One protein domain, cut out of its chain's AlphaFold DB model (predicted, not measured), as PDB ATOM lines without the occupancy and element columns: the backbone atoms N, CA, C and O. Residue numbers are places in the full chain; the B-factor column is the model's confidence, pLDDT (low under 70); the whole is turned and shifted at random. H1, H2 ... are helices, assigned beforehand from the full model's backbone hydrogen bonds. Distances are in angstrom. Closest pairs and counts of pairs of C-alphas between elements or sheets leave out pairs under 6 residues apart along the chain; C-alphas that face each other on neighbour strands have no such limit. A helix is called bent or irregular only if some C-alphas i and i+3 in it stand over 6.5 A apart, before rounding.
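Overview. This is residues 240 to 287 of the 294 residues of the protein "PPUP6880" of Poeciliopsis prolifica (blackstripe livebearer) (UniProt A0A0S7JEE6). A single long helix, H2, makes the length of this extended model, with one short helix before it and one after it in the printed part: H3 sits beyond the last residue of H2, and H1 lies off to one side of H2, joined to its first residue by a link that folds back. The printed part has 48 residues with three named helices in the order H1, H2, H3, no named strand, and the class all helix. The radius of gyration of the C-alphas is 15.6 A, and the outline is a rod of 46 by 22 by 10 A.

Arrangement. H2, residues 253 to 277, touches no helix. H1, residues 240 to 246, is apart from H2 and from H3, residues 280 to 286; H2 and H3 are apart too. Every O i to N i+4 pair is within hydrogen-bond range in H1 and H2; in H3 1 of 3 is, beside 3 of 4 O i to N i+3 pairs.

Along the chain. H2 measures 35.2 A from C-alpha 253 at (92.019, 95.782, 133.428) to C-alpha 277 at (110.966, 110.862, 107.852). H1 and H3 each measure 10.1 A. H3 is only just irregular, with C-alphas 281 and 284 6.7 A apart.

Size, cuts and confidence. The C-alphas of Glu 251 and Val 281, the two farthest apart, are 46.6 A apart. The printed part has no cut; the link H1 to H2 is short, H2 to H3 tight. Residues 240 to 241 and 274 to 287 are under 70 in pLDDT.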
ATOM      1  N   ALA A 240     107.103  88.368 115.519       62.78
ATOM      2  CA  ALA A 240     106.456  87.473 116.478       62.78
ATOM      3  C   ALA A 240     105.568  88.230 117.478       62.78
ATOM      4  O   ALA A 240     104.497  87.744 117.839       62.78
ATOM      5  N   VAL A 241     105.993  89.431 117.883       66.38
ATOM      6  CA  VAL A 241     105.224  90.308 118.777       66.38
ATOM      7  C   VAL A 241     103.950  90.802 118.088       66.38
ATOM      8  O   VAL A 241     102.888  90.775 118.697       66.38
ATOM      9  N   LEU A 242     104.022  91.176 116.805       73.31
ATOM     10  CA  LEU A 242     102.841  91.608 116.045       73.31
ATOM     11  C   LEU A 242     101.807  90.486 115.893       73.31
ATOM     12  O   LEU A 242     100.618  90.736 116.054       73.31
ATOM     13  N   LYS A 243     102.259  89.244 115.679       73.00
ATOM     14  CA  LYS A 243     101.374  88.072 115.618       73.00
ATOM     15  C   LYS A 243     100.684  87.776 116.958       73.00
ATOM     16  O   LYS A 243      99.531  87.371 116.968       73.00
ATOM     17  N   HIS A 244     101.367  87.996 118.083       71.44
ATOM     18  CA  HIS A 244     100.760  87.835 119.411       71.44
ATOM     19  C   HIS A 244      99.737  88.929 119.728       71.44
ATOM     20  O   HIS A 244      98.741  88.644 120.384       71.44
ATOM     21  N   LEU A 245      99.958  90.159 119.254       76.19
ATOM     22  CA  LEU A 245      98.984  91.247 119.386       76.19
ATOM     23  C   LEU A 245      97.722  90.998 118.549       76.19
ATOM     24  O   LEU A 245      96.638  91.380 118.972       76.19
ATOM     25  N   GLU A 246      97.849  90.343 117.391       75.12
ATOM     26  CA  GLU A 246      96.715  89.997 116.521       75.12
ATOM     27  C   GLU A 246      95.747  88.997 117.178       75.12
ATOM     28  O   GLU A 246      94.539  89.090 116.982       75.12
ATOM     29  N   SER A 247      96.260  88.072 117.995       78.94
ATOM     30  CA  SER A 247      95.460  87.079 118.730       78.94
ATOM     31  C   SER A 247      95.111  87.487 120.168       78.94
ATOM     32  O   SER A 247      94.605  86.661 120.926       78.94
ATOM     33  N   PHE A 248      95.443  88.711 120.584       82.12
ATOM     34  CA  PHE A 248      95.301  89.146 121.972       82.12
ATOM     35  C   PHE A 248      93.836  89.441 122.327       82.12
ATOM     36  O   PHE A 248      93.151  90.161 121.602       82.12
ATOM     37  N   GLN A 249      93.368  88.922 123.464       83.38
ATOM     38  CA  GLN A 249      92.044  89.210 124.025       83.38
ATOM     39  C   GLN A 249      92.211  89.954 125.350       83.38
ATOM     40  O   GLN A 249      93.066  89.605 126.159       83.38
ATOM     41  N   ILE A 250      91.425  91.011 125.551       84.88
ATOM     42  CA  ILE A 250      91.457  91.807 126.782       84.88
ATOM     43  C   ILE A 250      90.505  91.145 127.770       84.88
ATOM     44  O   ILE A 250      89.291  91.282 127.642       84.88
ATOM     45  N   GLU A 251      91.055  90.421 128.737       85.38
ATOM     46  CA  GLU A 251      90.264  89.750 129.772       85.38
ATOM     47  C   GLU A 251      90.263  90.551 131.080       85.38
ATOM     48  O   GLU A 251      89.287  90.516 131.826       85.38
ATOM     49  N   ASN A 252      91.326  91.327 131.335       92.06
ATOM     50  CA  ASN A 252      91.515  92.062 132.584       92.06
ATOM     51  C   ASN A 252      91.842  93.548 132.371       92.06
ATOM     52  O   ASN A 252      92.363  93.964 131.336       92.06
ATOM     53  N   GLU A 253      91.646  94.355 133.417       89.12
ATOM     54  CA  GLU A 253      92.019  95.782 133.428       89.12
ATOM     55  C   GLU A 253      93.529  95.991 133.187       89.12
ATOM     56  O   GLU A 253      93.948  96.917 132.492       89.12
ATOM     57  N   ASN A 254      94.369  95.082 133.689       87.00
ATOM     58  CA  ASN A 254      95.813  95.107 133.434       87.00
ATOM     59  C   ASN A 254      96.145  94.895 131.948       87.00
ATOM     60  O   ASN A 254      97.083  95.507 131.430       87.00
ATOM     61  N   ASP A 255      95.359  94.071 131.254       87.56
ATOM     62  CA  ASP A 255      95.518  93.815 129.822       87.56
ATOM     63  C   ASP A 255      95.138  95.062 129.019       87.56
ATOM     64  O   ASP A 255      95.850  95.444 128.088       87.56
ATOM     65  N   ALA A 256      94.083  95.769 129.438       85.56
ATOM     66  CA  ALA A 256      93.689  97.047 128.849       85.56
ATOM     67  C   ALA A 256      94.796  98.109 128.997       85.56
ATOM     68  O   ALA A 256      95.140  98.793 128.029       85.56
ATOM     69  N   GLN A 257      95.426  98.201 130.174       87.25
ATOM     70  CA  GLN A 257      96.562  99.101 130.401       87.25
ATOM     71  C   GLN A 257      97.791  98.721 129.564       87.25
ATOM     72  O   GLN A 257      98.491  99.601 129.050       87.25
ATOM     73  N   LEU A 258      98.059  97.423 129.392       85.62
ATOM     74  CA  LEU A 258      99.148  96.939 128.546       85.62
ATOM     75  C   LEU A 258      98.907  97.296 127.076       85.62
ATOM     76  O   LEU A 258      99.809  97.834 126.431       85.62
ATOM     77  N   VAL A 259      97.696  97.062 126.564       86.44
ATOM     78  CA  VAL A 259      97.310  97.427 125.194       86.44
ATOM     79  C   VAL A 259      97.442  98.930 124.988       86.44
ATOM     80  O   VAL A 259      98.071  99.346 124.020       86.44
ATOM     81  N   LEU A 260      96.947  99.751 125.919       88.69
ATOM     82  CA  LEU A 260      97.080 101.207 125.853       88.69
ATOM     83  C   LEU A 260      98.551 101.648 125.814       88.69
ATOM     84  O   LEU A 260      98.940 102.526 125.047       88.69
ATOM     85  N   LYS A 261      99.408 101.006 126.608       86.06
ATOM     86  CA  LYS A 261     100.844 101.294 126.625       86.06
ATOM     87  C   LYS A 261     101.522 100.882 125.320       86.06
ATOM     88  O   LYS A 261     102.375 101.615 124.823       86.06
ATOM     89  N   VAL A 262     101.164  99.730 124.756       88.06
ATOM     90  CA  VAL A 262     101.707  99.252 123.476       88.06
ATOM     91  C   VAL A 262     101.243 100.144 122.326       88.06
ATOM     92  O   VAL A 262     102.073 100.549 121.516       88.06
ATOM     93  N   THR A 263      99.963 100.518 122.268       86.12
ATOM     94  CA  THR A 263      99.435 101.417 121.230       86.12
ATOM     95  C   THR A 263     100.030 102.813 121.341       86.12
ATOM     96  O   THR A 263     100.425 103.373 120.318       86.12
ATOM     97  N   GLN A 264     100.205 103.344 122.555       88.38
ATOM     98  CA  GLN A 264     100.922 104.599 122.774       88.38
ATOM     99  C   GLN A 264     102.362 104.501 122.266       88.38
ATOM    100  O   GLN A 264     102.799 105.350 121.499       88.38
ATOM    101  N   ARG A 265     103.092 103.433 122.612       82.88
ATOM    102  CA  ARG A 265     104.478 103.229 122.156       82.88
ATOM    103  C   ARG A 265     104.590 103.075 120.643       82.88
ATOM    104  O   ARG A 265     105.526 103.608 120.054       82.88
ATOM    105  N   LEU A 266     103.655 102.369 120.012       86.12
ATOM    106  CA  LEU A 266     103.592 102.252 118.557       86.12
ATOM    107  C   LEU A 266     103.268 103.601 117.915       86.12
ATOM    108  O   LEU A 266     103.906 103.968 116.934       86.12
ATOM    109  N   THR A 267     102.342 104.366 118.491       85.31
ATOM    110  CA  THR A 267     101.995 105.715 118.023       85.31
ATOM    111  C   THR A 267     103.184 106.658 118.147       85.31
ATOM    112  O   THR A 267     103.513 107.334 117.178       85.31
ATOM    113  N   ASP A 268     103.886 106.649 119.281       75.75
ATOM    114  CA  ASP A 268     105.102 107.431 119.507       75.75
ATOM    115  C   ASP A 268     106.192 107.042 118.507       75.75
ATOM    116  O   ASP A 268     106.794 107.911 117.884       75.75
ATOM    117  N   ALA A 269     106.415 105.743 118.290       80.69
ATOM    118  CA  ALA A 269     107.399 105.248 117.331       80.69
ATOM    119  C   ALA A 269     107.032 105.604 115.883       80.69
ATOM    120  O   ALA A 269     107.911 105.924 115.085       80.69
ATOM    121  N   LEU A 270     105.744 105.586 115.529       79.44
ATOM    122  CA  LEU A 270     105.251 106.003 114.216       79.44
ATOM    123  C   LEU A 270     105.322 107.521 114.039       79.44
ATOM    124  O   LEU A 270     105.668 107.991 112.956       79.44
ATOM    125  N   MET A 271     105.050 108.289 115.091       76.38
ATOM    126  CA  MET A 271     105.202 109.741 115.109       76.38
ATOM    127  C   MET A 271     106.675 110.122 114.988       76.38
ATOM    128  O   MET A 271     107.045 110.961 114.171       76.38
ATOM    129  N   GLU A 272     107.547 109.454 115.731       74.88
ATOM    130  CA  GLU A 272     108.988 109.612 115.644       74.88
ATOM    131  C   GLU A 272     109.506 109.197 114.267       74.88
ATOM    132  O   GLU A 272     110.299 109.921 113.662       74.88
ATOM    133  N   TYR A 273     109.028 108.077 113.720       72.19
ATOM    134  CA  TYR A 273     109.321 107.676 112.351       72.19
ATOM    135  C   TYR A 273     108.867 108.758 111.374       72.19
ATOM    136  O   TYR A 273     109.664 109.166 110.536       72.19
ATOM    137  N   ARG A 274     107.654 109.307 111.507       66.69
ATOM    138  CA  ARG A 274     107.143 110.423 110.692       66.69
ATOM    139  C   ARG A 274     108.037 111.662 110.794       66.69
ATOM    140  O   ARG A 274     108.401 112.241 109.778       66.69
ATOM    141  N   LEU A 275     108.462 112.048 111.995       57.12
ATOM    142  CA  LEU A 275     109.306 113.225 112.231       57.12
ATOM    143  C   LEU A 275     110.749 113.032 111.746       57.12
ATOM    144  O   LEU A 275     111.353 113.965 111.213       57.12
ATOM    145  N   ARG A 276     111.308 111.826 111.883       58.00
ATOM    146  CA  ARG A 276     112.598 111.429 111.290       58.00
ATOM    147  C   ARG A 276     112.482 111.238 109.777       58.00
ATOM    148  O   ARG A 276     113.483 111.320 109.062       58.00
ATOM    149  N   THR A 277     111.268 110.993 109.277       53.59
ATOM    150  CA  THR A 277     110.966 110.862 107.852       53.59
ATOM    151  C   THR A 277     110.503 112.122 107.158       53.59
ATOM    152  O   THR A 277     110.422 112.128 105.936       53.59
ATOM    153  N   ILE A 278     110.396 113.233 107.870       55.97
ATOM    154  CA  ILE A 278     110.332 114.557 107.267       55.97
ATOM    155  C   ILE A 278     111.699 115.214 107.482       55.97
ATOM    156  O   ILE A 278     112.033 115.587 108.613       55.97
ATOM    157  N   PRO A 279     112.529 115.352 106.432       57.03
ATOM    158  CA  PRO A 279     113.803 116.040 106.575       57.03
ATOM    159  C   PRO A 279     113.584 117.464 107.098       57.03
ATOM    160  O   PRO A 279     112.610 118.114 106.718       57.03
ATOM    161  N   ALA A 280     114.503 117.972 107.926       53.94
ATOM    162  CA  ALA A 280     114.377 119.281 108.582       53.94
ATOM    163  C   ALA A 280     114.029 120.433 107.616       53.94
ATOM    164  O   ALA A 280     113.255 121.314 107.961       53.94
ATOM    165  N   VAL A 281     114.507 120.365 106.372       50.38
ATOM    166  CA  VAL A 281     114.225 121.322 105.285       50.38
ATOM    167  C   VAL A 281     112.755 121.364 104.838       50.38
ATOM    168  O   VAL A 281     112.289 122.399 104.370       50.38
ATOM    169  N   TRP A 282     112.008 120.269 104.980       56.94
ATOM    170  CA  TRP A 282     110.580 120.224 104.648       56.94
ATOM    171  C   TRP A 282     109.692 120.593 105.840       56.94
ATOM    172  O   TRP A 282     108.505 120.852 105.653       56.94
ATOM    173  N   ARG A 283     110.249 120.672 107.057       59.50
ATOM    174  CA  ARG A 283     109.493 121.053 108.259       59.50
ATOM    175  C   ARG A 283     108.855 122.442 108.141       59.50
ATOM    176  O   ARG A 283     107.665 122.513 108.401       59.50
ATOM    177  N   PRO A 284     109.524 123.500 107.639       55.31
ATOM    178  CA  PRO A 284     108.874 124.796 107.405       55.31
ATOM    179  C   PRO A 284     107.766 124.756 106.342       55.31
ATOM    180  O   PRO A 284     106.911 125.631 106.298       55.31
ATOM    181  N   LEU A 285     107.778 123.763 105.447       54.62
ATOM    182  CA  LEU A 285     106.767 123.626 104.396       54.62
ATOM    183  C   LEU A 285     105.545 122.831 104.869       54.62
ATOM    184  O   LEU A 285     104.443 123.103 104.397       54.62
ATOM    185  N   ILE A 286     105.740 121.899 105.807       51.50
ATOM    186  CA  ILE A 286     104.720 120.969 106.317       51.50
ATOM    187  C   ILE A 286     104.136 121.419 107.670       51.50
ATOM    188  O   ILE A 286     102.974 121.141 107.938       51.50
ATOM    189  N   LEU A 287     104.909 122.120 108.510       49.34
ATOM    190  CA  LEU A 287     104.518 122.561 109.861       49.34
ATOM    191  C   LEU A 287     104.013 124.011 109.927       49.34
ATOM    192  O   LEU A 287     103.904 124.549 111.021       49.34
TER     193      LEU A 287